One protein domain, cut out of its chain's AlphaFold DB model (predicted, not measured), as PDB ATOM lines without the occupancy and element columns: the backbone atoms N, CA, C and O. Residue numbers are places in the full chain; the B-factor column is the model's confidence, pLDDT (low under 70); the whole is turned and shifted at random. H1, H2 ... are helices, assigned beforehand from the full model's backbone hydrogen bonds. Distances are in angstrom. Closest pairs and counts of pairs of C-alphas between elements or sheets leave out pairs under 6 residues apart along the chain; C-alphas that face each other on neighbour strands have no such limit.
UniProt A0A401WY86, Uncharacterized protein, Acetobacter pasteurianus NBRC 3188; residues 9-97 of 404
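This is residues 9 to 97 of the 404 residues of an uncharacterized protein of Acetobacter pasteurianus NBRC 3188 (UniProt A0A401WY86). A long helix, H1, reaches away as an arm from a small body in which H2 and H4 lie side by side and H3 runs across them. Residues 9 to 18 of H1 stick out, and its later residues 23 to 27 meet H3. The printed part has 89 residues with four named helices, in the order H1, H2, H3, H4, and no named strand, and its class is all helix. It is loose, with a radius of gyration of the C-alphas of 15.1 A, and spans 51 by 28 by 21 A.

Start with H1, residues 9 to 29, and look across to H3, residues 55 to 69: they only just touch, with 3 pairs of C-alphas within 8 A, the closest being those of Leu 27 and Gln 63 at 7.3 A. They run opposite ways at a steep tilt of 58 degrees. Next find H2, residues 34 to 44, which touches H3 at the closest C-alphas, Asp 41 and Gly 55, 4.7 A apart; the two are about perpendicular at 77 degrees. H4, residues 81 to 94, touches H2 at a shallow tilt of 7 degrees, the same way, with the C-alphas of Met 36 and Asp 82 closest at 6.4 A. H4 also touches H3, about perpendicular at 74 degrees, where the closest C-alphas, Leu 58 and Ser 89, are 6.6 A apart. In H1, H2, H3 and H4 every O i to N i+4 pair is within hydrogen-bond range.

Find C-alpha 9 at (-2.210, 96.380, -10.478); from there H1 runs 30.1 A to C-alpha 29. H2 is 15.1 A long and H3 21.0 A. H4 runs 19.9 A and ends at C-alpha 94, (34.355, 76.034, 4.725).

The C-alphas of Thr 10 and Pro 47 are the two farthest apart, 51.2 A. The printed part has no cut, and the link from H3 to H4 is long, 11 residues. Look for pLDDT under 70 at residues 9 to 20, 22, 47 to 48 and 69 to 75.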
ATOM      1  N   ASP A   9      -2.816  96.005 -11.758       48.78
ATOM      2  CA  ASP A   9      -2.210  96.380 -10.478       48.78
ATOM      3  C   ASP A   9      -2.834  95.649  -9.282       48.78
ATOM      4  O   ASP A   9      -2.104  95.170  -8.409       48.78
ATOM      5  N   THR A  10      -4.158  95.447  -9.259       49.12
ATOM      6  CA  THR A  10      -4.808  94.633  -8.211       49.12
ATOM      7  C   THR A  10      -4.432  93.153  -8.300       49.12
ATOM      8  O   THR A  10      -4.192  92.530  -7.267       49.12
ATOM      9  N   SER A  11      -4.296  92.586  -9.504       53.94
ATOM     10  CA  SER A  11      -3.813  91.210  -9.724       53.94
ATOM     11  C   SER A  11      -2.360  91.019  -9.268       53.94
ATOM     12  O   SER A  11      -2.030  90.033  -8.600       53.94
ATOM     13  N   ILE A  12      -1.487  91.988  -9.560       55.16
ATOM     14  CA  ILE A  12      -0.090  91.993  -9.110       55.16
ATOM     15  C   ILE A  12      -0.014  92.164  -7.589       55.16
ATOM     16  O   ILE A  12       0.743  91.441  -6.938       55.16
ATOM     17  N   ALA A  13      -0.814  93.056  -7.001       54.75
ATOM     18  CA  ALA A  13      -0.883  93.253  -5.556       54.75
ATOM     19  C   ALA A  13      -1.384  91.996  -4.823       54.75
ATOM     20  O   ALA A  13      -0.794  91.608  -3.816       54.75
ATOM     21  N   LEU A  14      -2.392  91.297  -5.360       51.75
ATOM     22  CA  LEU A  14      -2.892  90.035  -4.801       51.75
ATOM     23  C   LEU A  14      -1.854  88.909  -4.892       51.75
ATOM     24  O   LEU A  14      -1.667  88.158  -3.932       51.75
ATOM     25  N   LYS A  15      -1.143  88.798  -6.023       57.50
ATOM     26  CA  LYS A  15      -0.041  87.835  -6.195       57.50
ATOM     27  C   LYS A  15       1.123  88.136  -5.248       57.50
ATOM     28  O   LYS A  15       1.668  87.214  -4.648       57.50
ATOM     29  N   ARG A  16       1.466  89.416  -5.060       58.34
ATOM     30  CA  ARG A  16       2.484  89.865  -4.094       58.34
ATOM     31  C   ARG A  16       2.060  89.609  -2.647       58.34
ATOM     32  O   ARG A  16       2.888  89.156  -1.866       58.34
ATOM     33  N   GLY A  17       0.790  89.836  -2.305       61.50
ATOM     34  CA  GLY A  17       0.231  89.558  -0.977       61.50
ATOM     35  C   GLY A  17       0.302  88.074  -0.619       61.50
ATOM     36  O   GLY A  17       0.875  87.717   0.406       61.50
ATOM     37  N   ARG A  18      -0.152  87.195  -1.524       64.94
ATOM     38  CA  ARG A  18      -0.062  85.735  -1.340       64.94
ATOM     39  C   ARG A  18       1.383  85.242  -1.233       64.94
ATOM     40  O   ARG A  18       1.671  84.390  -0.400       64.94
ATOM     41  N   ALA A  19       2.300  85.798  -2.028       65.81
ATOM     42  CA  ALA A  19       3.722  85.471  -1.933       65.81
ATOM     43  C   ALA A  19       4.348  85.945  -0.606       65.81
ATOM     44  O   ALA A  19       5.179  85.246  -0.036       65.81
ATOM     45  N   ALA A  20       3.948  87.111  -0.091       68.81
ATOM     46  CA  ALA A  20       4.447  87.626   1.181       68.81
ATOM     47  C   ALA A  20       3.960  86.793   2.375       68.81
ATOM     48  O   ALA A  20       4.752  86.490   3.270       68.81
ATOM     49  N   ASP A  21       2.688  86.396   2.383       72.94
ATOM     50  CA  ASP A  21       2.134  85.545   3.440       72.94
ATOM     51  C   ASP A  21       2.727  84.137   3.400       72.94
ATOM     52  O   ASP A  21       3.087  83.602   4.448       72.94
ATOM     53  N   TYR A  22       2.960  83.602   2.197       69.75
ATOM     54  CA  TYR A  22       3.718  82.370   2.000       69.75
ATOM     55  C   TYR A  22       5.112  82.460   2.627       69.75
ATOM     56  O   TYR A  22       5.445  81.683   3.512       69.75
ATOM     57  N   VAL A  23       5.900  83.474   2.251       73.12
ATOM     58  CA  VAL A  23       7.253  83.678   2.794       73.12
ATOM     59  C   VAL A  23       7.228  83.809   4.317       73.12
ATOM     60  O   VAL A  23       8.078  83.232   4.989       73.12
ATOM     61  N   ARG A  24       6.260  84.534   4.893       76.38
ATOM     62  CA  ARG A  24       6.123  84.660   6.354       76.38
ATOM     63  C   ARG A  24       5.838  83.322   7.022       76.38
ATOM     64  O   ARG A  24       6.427  83.047   8.065       76.38
ATOM     65  N   GLN A  25       4.944  82.518   6.455       75.56
ATOM     66  CA  GLN A  25       4.628  81.194   6.972       75.56
ATOM     67  C   GLN A  25       5.848  80.269   6.884       75.56
ATOM     68  O   GLN A  25       6.258  79.705   7.894       75.56
ATOM     69  N   THR A  26       6.513  80.227   5.732       71.81
ATOM     70  CA  THR A  26       7.731  79.436   5.529       71.81
ATOM     71  C   THR A  26       8.841  79.849   6.496       71.81
ATOM     72  O   THR A  26       9.475  78.997   7.105       71.81
ATOM     73  N   LEU A  27       9.050  81.155   6.718       79.56
ATOM     74  CA  LEU A  27      10.040  81.663   7.676       79.56
ATOM     75  C   LEU A  27       9.730  81.282   9.134       79.56
ATOM     76  O   LEU A  27      10.662  81.205   9.938       79.56
ATOM     77  N   ARG A  28       8.454  81.062   9.482       80.25
ATOM     78  CA  ARG A  28       8.058  80.519  10.792       80.25
ATOM     79  C   ARG A  28       8.368  79.027  10.892       80.25
ATOM     80  O   ARG A  28       8.827  78.591  11.939       80.25
ATOM     81  N   GLU A  29       8.158  78.274   9.815       79.38
ATOM     82  CA  GLU A  29       8.420  76.829   9.749       79.38
ATOM     83  C   GLU A  29       9.923  76.496   9.782       79.38
ATOM     84  O   GLU A  29      10.313  75.478  10.345       79.38
ATOM     85  N   ILE A  30      10.786  77.382   9.269       84.31
ATOM     86  CA  ILE A  30      12.259  77.257   9.340       84.31
ATOM     87  C   ILE A  30      12.885  78.113  10.447       84.31
ATOM     88  O   ILE A  30      13.968  78.687  10.289       84.31
ATOM     89  N   HIS A  31      12.180  78.266  11.564       87.12
ATOM     90  CA  HIS A  31      12.714  78.987  12.712       87.12
ATOM     91  C   HIS A  31      13.986  78.310  13.241       87.12
ATOM     92  O   HIS A  31      13.996  77.105  13.468       87.12
ATOM     93  N   ILE A  32      15.030  79.114  13.463       90.81
ATOM     94  CA  ILE A  32      16.291  78.679  14.070       90.81
ATOM     95  C   ILE A  32      16.315  79.142  15.517       90.81
ATOM     96  O   ILE A  32      16.092  80.329  15.788       90.81
ATOM     97  N   SER A  33      16.583  78.210  16.426       89.81
ATOM     98  CA  SER A  33      16.620  78.483  17.855       89.81
ATOM     99  C   SER A  33      17.782  79.411  18.222       89.81
ATOM    100  O   SER A  33      18.827  79.453  17.569       89.81
ATOM    101  N   LYS A  34      17.615  80.178  19.304       91.69
ATOM    102  CA  LYS A  34      18.673  81.068  19.802       91.69
ATOM    103  C   LYS A  34      19.969  80.315  20.164       91.69
ATOM    104  O   LYS A  34      21.018  80.768  19.718       91.69
ATOM    105  N   PRO A  35      19.933  79.165  20.872       91.44
ATOM    106  CA  PRO A  35      21.148  78.401  21.160       91.44
ATOM    107  C   PRO A  35      21.904  77.963  19.900       91.44
ATOM    108  O   PRO A  35      23.134  77.952  19.903       91.44
ATOM    109  N   MET A  36      21.183  77.637  18.821       90.62
ATOM    110  CA  MET A  36      21.799  77.288  17.543       90.62
ATOM    111  C   MET A  36      22.467  78.503  16.888       90.62
ATOM    112  O   MET A  36      23.594  78.398  16.414       90.62
ATOM    113  N   LEU A  37      21.832  79.681  16.916       91.88
ATOM    114  CA  LEU A  37      22.466  80.914  16.431       91.88
ATOM    115  C   LEU A  37      23.725  81.263  17.231       91.88
ATOM    116  O   LEU A  37      24.751  81.542  16.621       91.88
ATOM    117  N   ASP A  38      23.686  81.144  18.561       89.88
ATOM    118  CA  ASP A  38      24.846  81.396  19.426       89.88
ATOM    119  C   ASP A  38      25.993  80.387  19.165       89.88
ATOM    120  O   ASP A  38      27.177  80.706  19.306       89.88
ATOM    121  N   LEU A  39      25.673  79.140  18.792       88.44
ATOM    122  CA  LEU A  39      26.664  78.156  18.344       88.44
ATOM    123  C   LEU A  39      27.307  78.579  17.018       88.44
ATOM    124  O   LEU A  39      28.533  78.629  16.936       88.44
ATOM    125  N   ILE A  40      26.498  78.919  16.013       89.75
ATOM    126  CA  ILE A  40      26.988  79.333  14.694       89.75
ATOM    127  C   ILE A  40      27.779  80.643  14.765       89.75
ATOM    128  O   ILE A  40      28.807  80.754  14.101       89.75
ATOM    129  N   ASP A  41      27.374  81.599  15.602       89.44
ATOM    130  CA  ASP A  41      28.135  82.830  15.838       89.44
ATOM    131  C   ASP A  41      29.542  82.519  16.355       89.44
ATOM    132  O   ASP A  41      30.522  83.046  15.834       89.44
ATOM    133  N   ARG A  42      29.676  81.597  17.319       87.44
ATOM    134  CA  ARG A  42      30.997  81.159  17.800       87.44
ATOM    135  C   ARG A  42      31.826  80.524  16.687       87.44
ATOM    136  O   ARG A  42      33.010  80.828  16.574       87.44
ATOM    137  N   MET A  43      31.216  79.704  15.835       85.25
ATOM    138  CA  MET A  43      31.912  79.103  14.691       85.25
ATOM    139  C   MET A  43      32.364  80.157  13.672       85.25
ATOM    140  O   MET A  43      33.477  80.077  13.161       85.25
ATOM    141  N   ALA A  44      31.548  81.185  13.429       85.00
ATOM    142  CA  ALA A  44      31.861  82.275  12.508       85.00
ATOM    143  C   ALA A  44      33.006  83.190  12.996       85.00
ATOM    144  O   ALA A  44      33.589  83.922  12.199       85.00
ATOM    145  N   THR A  45      33.368  83.126  14.284       82.75
ATOM    146  CA  THR A  45      34.537  83.840  14.834       82.75
ATOM    147  C   THR A  45      35.869  83.114  14.635       82.75
ATOM    148  O   THR A  45      36.906  83.628  15.065       82.75
ATOM    149  N   ALA A  46      35.872  81.940  13.993       76.88
ATOM    150  CA  ALA A  46      37.103  81.201  13.745       76.88
ATOM    151  C   ALA A  46      38.105  82.025  12.900       76.88
ATOM    152  O   ALA A  46      37.702  82.737  11.970       76.88
ATOM    153  N   PRO A  47      39.416  81.937  13.197       69.69
ATOM    154  CA  PRO A  47      40.449  82.592  12.402       69.69
ATOM    155  C   PRO A  47      40.361  82.221  10.917       69.69
ATOM    156  O   PRO A  47      40.055  81.083  10.565       69.69
ATOM    157  N   GLY A  48      40.656  83.179  10.037       69.38
ATOM    158  CA  GLY A  48      40.624  82.979   8.583       69.38
ATOM    159  C   GLY A  48      39.258  83.211   7.924       69.38
ATOM    160  O   GLY A  48      39.182  83.267   6.696       69.38
ATOM    161  N   LEU A  49      38.187  83.403   8.702       80.00
ATOM    162  CA  LEU A  49      36.869  83.724   8.158       80.00
ATOM    163  C   LEU A  49      36.700  85.227   7.863       80.00
ATOM    164  O   LEU A  49      37.180  86.079   8.619       80.00
ATOM    165  N   PRO A  50      35.977  85.593   6.784       79.38
ATOM    166  CA  PRO A  50      35.610  86.981   6.526       79.38
ATOM    167  C   PRO A  50      34.804  87.584   7.684       79.38
ATOM    168  O   PRO A  50      33.774  87.043   8.077       79.38
ATOM    169  N   LYS A  51      35.216  88.763   8.162       79.44
ATOM    170  CA  LYS A  51      34.575  89.473   9.291       79.44
ATOM    171  C   LYS A  51      33.121  89.877   9.024       79.44
ATOM    172  O   LYS A  51      32.417  90.280   9.940       79.44
ATOM    173  N   GLU A  52      32.683  89.850   7.769       82.31
ATOM    174  CA  GLU A  52      31.294  90.090   7.377       82.31
ATOM    175  C   GLU A  52      30.346  88.917   7.667       82.31
ATOM    176  O   GLU A  52      29.145  89.071   7.440       82.31
ATOM    177  N   ILE A  53      30.865  87.761   8.086       86.31
ATOM    178  CA  ILE A  53      30.080  86.549   8.310       86.31
ATOM    179  C   ILE A  53      29.813  86.389   9.797       86.31
ATOM    180  O   ILE A  53      30.728  86.248  10.597       86.31
ATOM    181  N   ASP A  54      28.532  86.386  10.131       88.38
ATOM    182  CA  ASP A  54      27.993  86.064  11.443       88.38
ATOM    183  C   ASP A  54      26.769  85.142  11.272       88.38
ATOM    184  O   ASP A  54      26.310  84.857  10.155       88.38
ATOM    185  N   GLY A  55      26.226  84.646  12.377       87.50
ATOM    186  CA  GLY A  55      25.055  83.779  12.416       87.50
ATOM    187  C   GLY A  55      23.807  84.448  11.845       87.50
ATOM    188  O   GLY A  55      22.997  83.784  11.195       87.50
ATOM    189  N   ALA A  56      23.665  85.770  11.981       89.19
ATOM    190  CA  ALA A  56      22.561  86.514  11.377       89.19
ATOM    191  C   ALA A  56      22.660  86.542   9.841       89.19
ATOM    192  O   ALA A  56      21.663  86.333   9.137       89.19
ATOM    193  N   TRP A  57      23.861  86.759   9.309       91.81
ATOM    194  CA  TRP A  57      24.168  86.716   7.889       91.81
ATOM    195  C   TRP A  57      23.943  85.311   7.335       91.81
ATOM    196  O   TRP A  57      23.214  85.164   6.348       91.81
ATOM    197  N   LEU A  58      24.483  84.281   7.995       92.44
ATOM    198  CA  LEU A  58      24.320  82.878   7.602       92.44
ATOM    199  C   LEU A  58      22.847  82.483   7.586       92.44
ATOM    200  O   LEU A  58      22.365  81.981   6.571       92.44
ATOM    201  N   ARG A  59      22.095  82.806   8.644       92.12
ATOM    202  CA  ARG A  59      20.650  82.560   8.715       92.12
ATOM    203  C   ARG A  59      19.923  83.201   7.539       92.12
ATOM    204  O   ARG A  59      19.125  82.542   6.876       92.12
ATOM    205  N   LYS A  60      20.203  84.475   7.246       90.31
ATOM    206  CA  LYS A  60      19.569  85.192   6.130       90.31
ATOM    207  C   LYS A  60      19.867  84.526   4.784       90.31
ATOM    208  O   LYS A  60      18.975  84.435   3.938       90.31
ATOM    209  N   LYS A  61      21.108  84.083   4.563       90.38
ATOM    210  CA  LYS A  61      21.510  83.405   3.323       90.38
ATOM    211  C   LYS A  61      20.864  82.025   3.208       90.38
ATOM    212  O   LYS A  61      20.237  81.768   2.182       90.38
ATOM    213  N   TRP A  62      20.897  81.219   4.265       90.31
ATOM    214  CA  TRP A  62      20.260  79.905   4.308       90.31
ATOM    215  C   TRP A  62      18.755  79.977   4.039       90.31
ATOM    216  O   TRP A  62      18.255  79.336   3.118       90.31
ATOM    217  N   GLN A  63      18.036  80.846   4.758       87.75
ATOM    218  CA  GLN A  63      16.600  81.055   4.544       87.75
ATOM    219  C   GLN A  63      16.304  81.460   3.093       87.75
ATOM    220  O   GLN A  63      15.324  81.007   2.504       87.75
ATOM    221  N   SER A  64      17.169  82.281   2.486       84.94
ATOM    222  CA  SER A  64      17.015  82.672   1.084       84.94
ATOM    223  C   SER A  64      17.204  81.514   0.100       84.94
ATOM    224  O   SER A  64      16.588  81.542  -0.964       84.94
ATOM    225  N   GLU A  65      18.024  80.514   0.434       83.44
ATOM    226  CA  GLU A  65      18.215  79.318  -0.387       83.44
ATOM    227  C   GLU A  65      17.067  78.333  -0.236       83.44
ATOM    228  O   GLU A  65      16.540  77.874  -1.248       83.44
ATOM    229  N   VAL A  66      16.623  78.074   0.996       82.31
ATOM    230  CA  VAL A  66      15.469  77.202   1.265       82.31
ATOM    231  C   VAL A  66      14.229  77.698   0.516       82.31
ATOM    232  O   VAL A  66      13.533  76.913  -0.124       82.31
ATOM    233  N   LEU A  67      14.002  79.015   0.509       78.19
ATOM    234  CA  LEU A  67      12.897  79.635  -0.229       78.19
ATOM    235  C   LEU A  67      13.030  79.515  -1.757       78.19
ATOM    236  O   LEU A  67      12.024  79.574  -2.458       78.19
ATOM    237  N   CYS A  68      14.250  79.388  -2.284       72.75
ATOM    238  CA  CYS A  68      14.511  79.417  -3.723       72.75
ATOM    239  C   CYS A  68      14.458  78.031  -4.376       72.75
ATOM    240  O   CYS A  68      13.893  77.890  -5.457       72.75
ATOM    241  N   VAL A  69      15.038  77.016  -3.726       60.59
ATOM    242  CA  VAL A  69      15.335  75.713  -4.352       60.59
ATOM    243  C   VAL A  69      14.076  74.921  -4.715       60.59
ATOM    244  O   VAL A  69      14.085  74.170  -5.681       60.59
ATOM    245  N   ASN A  70      12.975  75.115  -3.996       55.53
ATOM    246  CA  ASN A  70      11.849  74.190  -4.073       55.53
ATOM    247  C   ASN A  70      10.543  74.815  -4.585       55.53
ATOM    248  O   ASN A  70       9.460  74.349  -4.231       55.53
ATOM    249  N   ASN A  71      10.608  75.911  -5.352       58.59
ATOM    250  CA  ASN A  71       9.416  76.703  -5.708       58.59
ATOM    251  C   ASN A  71       8.555  77.041  -4.471       58.59
ATOM    252  O   ASN A  71       7.332  77.122  -4.544       58.59
ATOM    253  N   GLY A  72       9.222  77.192  -3.323       55.66
ATOM    254  CA  GLY A  72       8.620  77.380  -2.013       55.66
ATOM    255  C   GLY A  72       8.567  76.141  -1.108       55.66
ATOM    256  O   GLY A  72       8.550  76.334   0.104       55.66
ATOM    257  N   ILE A  73       8.531  74.903  -1.606       59.97
ATOM    258  CA  ILE A  73       8.276  73.709  -0.770       59.97
ATOM    259  C   ILE A  73       9.458  73.448   0.173       59.97
ATOM    260  O   ILE A  73      10.539  73.117  -0.276       59.97
ATOM    261  N   ILE A  74       9.331  73.535   1.492       65.25
ATOM    262  CA  ILE A  74      10.484  73.226   2.356       65.25
ATOM    263  C   ILE A  74      10.766  71.712   2.306       65.25
ATOM    264  O   ILE A  74       9.932  70.913   2.717       65.25
ATOM    265  N   ASN A  75      11.956  71.311   1.847       69.56
ATOM    266  CA  ASN A  75      12.440  69.933   1.956       69.56
ATOM    267  C   ASN A  75      13.792  69.926   2.676       69.56
ATOM    268  O   ASN A  75      14.827  70.191   2.064       69.56
ATOM    269  N   LEU A  76      13.760  69.636   3.978       78.00
ATOM    270  CA  LEU A  76      14.946  69.486   4.830       78.00
ATOM    271  C   LEU A  76      15.386  68.019   4.968       78.00
ATOM    272  O   LEU A  76      16.140  67.698   5.879       78.00
ATOM    273  N   GLN A  77      14.892  67.118   4.110       77.69
ATOM    274  CA  GLN A  77      15.232  65.687   4.130       77.69
ATOM    275  C   GLN A  77      14.953  65.005   5.485       77.69
ATOM    276  O   GLN A  77      15.677  64.110   5.906       77.69
ATOM    277  N   GLY A  78      13.904  65.444   6.188       77.06
ATOM    278  CA  GLY A  78      13.536  64.914   7.507       77.06
ATOM    279  C   GLY A  78      14.359  65.464   8.680       77.06
ATOM    280  O   GLY A  78      14.122  65.058   9.814       77.06
ATOM    281  N   LEU A  79      15.287  66.396   8.443       83.44
ATOM    282  CA  LEU A  79      16.038  67.072   9.502       83.44
ATOM    283  C   LEU A  79      15.233  68.220  10.121       83.44
ATOM    284  O   LEU A  79      14.430  68.877   9.452       83.44
ATOM    285  N   SER A  80      15.500  68.508  11.397       88.12
ATOM    286  CA  SER A  80      15.010  69.736  12.023       88.12
ATOM    287  C   SER A  80      15.674  70.969  11.381       88.12
ATOM    288  O   SER A  80      16.815  70.874  10.915       88.12
ATOM    289  N   PRO A  81      15.009  72.142  11.374       89.69
ATOM    290  CA  PRO A  81      15.593  73.385  10.866       89.69
ATOM    291  C   PRO A  81      16.958  73.716  11.473       89.69
ATOM    292  O   PRO A  81      17.857  74.110  10.739       89.69
ATOM    293  N   ASP A  82      17.131  73.496  12.778       87.94
ATOM    294  CA  ASP A  82      18.395  73.734  13.480       87.94
ATOM    295  C   ASP A  82      19.531  72.851  12.942       87.94
ATOM    296  O   ASP A  82      20.600  73.368  12.634       87.94
ATOM    297  N   ILE A  83      19.299  71.543  12.767       88.38
ATOM    298  CA  ILE A  83      20.320  70.615  12.249       88.38
ATOM    299  C   ILE A  83      20.615  70.913  10.775       88.38
ATOM    300  O   ILE A  83      21.773  70.960  10.364       88.38
ATOM    301  N   ALA A  84      19.578  71.159   9.970       89.00
ATOM    302  CA  ALA A  84      19.744  71.499   8.561       89.00
ATOM    303  C   ALA A  84      20.515  72.817   8.373       89.00
ATOM    304  O   ALA A  84      21.359  72.918   7.481       89.00
ATOM    305  N   PHE A  85      20.246  73.816   9.218       91.56
ATOM    306  CA  PHE A  85      20.983  75.073   9.236       91.56
ATOM    307  C   PHE A  85      22.422  74.875   9.704       91.56
ATOM    308  O   PHE A  85      23.322  75.398   9.058       91.56
ATOM    309  N   GLN A  86      22.655  74.084  10.754       89.94
ATOM    310  CA  GLN A  86      24.000  73.782  11.237       89.94
ATOM    311  C   GLN A  86      24.860  73.127  10.153       89.94
ATOM    312  O   GLN A  86      25.953  73.616   9.875       89.94
ATOM    313  N   ASN A  87      24.354  72.070   9.511       89.69
ATOM    314  CA  ASN A  87      25.068  71.362   8.445       89.69
ATOM    315  C   ASN A  87      25.390  72.308   7.284       89.69
ATOM    316  O   ASN A  87      26.533  72.406   6.852       89.69
ATOM    317  N   TRP A  88      24.396  73.080   6.839       91.25
ATOM    318  CA  TRP A  88      24.603  74.069   5.789       91.25
ATOM    319  C   TRP A  88      25.614  75.154   6.188       91.25
ATOM    320  O   TRP A  88      26.422  75.579   5.367       91.25
ATOM    321  N   SER A  89      25.577  75.622   7.437       91.81
ATOM    322  CA  SER A  89      26.508  76.625   7.948       91.81
ATOM    323  C   SER A  89      27.930  76.091   8.024       91.81
ATOM    324  O   SER A  89      28.838  76.850   7.710       91.81
ATOM    325  N   ILE A  90      28.134  74.820   8.383       88.81
ATOM    326  CA  ILE A  90      29.451  74.167   8.348       88.81
ATOM    327  C   ILE A  90      30.007  74.200   6.924       88.81
ATOM    328  O   ILE A  90      31.063  74.791   6.701       88.81
ATOM    329  N   ASP A  91      29.245  73.690   5.953       86.62
ATOM    330  CA  ASP A  91      29.644  73.701   4.539       86.62
ATOM    331  C   ASP A  91      29.931  75.130   4.054       86.62
ATOM    332  O   ASP A  91      30.866  75.393   3.291       86.62
ATOM    333  N   LYS A  92      29.120  76.092   4.515       89.81
ATOM    334  CA  LYS A  92      29.254  77.485   4.109       89.81
ATOM    335  C   LYS A  92      30.450  78.186   4.732       89.81
ATOM    336  O   LYS A  92      31.016  79.062   4.088       89.81
ATOM    337  N   LEU A  93      30.813  77.850   5.962       87.44
ATOM    338  CA  LEU A  93      31.990  78.394   6.632       87.44
ATOM    339  C   LEU A  93      33.282  77.826   6.036       87.44
ATOM    340  O   LEU A  93      34.284  78.536   6.012       87.44
ATOM    341  N   ASP A  94      33.238  76.619   5.473       82.81
ATOM    342  CA  ASP A  94      34.355  76.034   4.725       82.81
ATOM    343  C   ASP A  94      34.588  76.707   3.369       82.81
ATOM    344  O   ASP A  94      35.731  76.965   2.992       82.81
ATOM    345  N   ASN A  95      33.518  77.090   2.663       83.94
ATOM    346  CA  ASN A  95      33.616  77.968   1.494       83.94
ATOM    347  C   ASN A  95      32.686  79.193   1.610       83.94
ATOM    348  O   ASN A  95      31.628  79.257   0.958       83.94
ATOM    349  N   PRO A  96      33.106  80.228   2.369       85.94
ATOM    350  CA  PRO A  96      32.340  81.453   2.598       85.94
ATOM    351  C   PRO A  96      31.835  82.119   1.321       85.94
ATOM    352  O   PRO A  96      30.711  82.628   1.244       85.94
ATOM    353  N   ARG A  97      32.687  82.103   0.294       87.75
ATOM    354  CA  ARG A  97      32.451  82.752  -0.994       87.75
ATOM    355  C   ARG A  97      31.808  81.831  -2.019       87.75
ATOM    356  O   ARG A  97      31.422  82.340  -3.067       87.75
TER     357      ARG A  97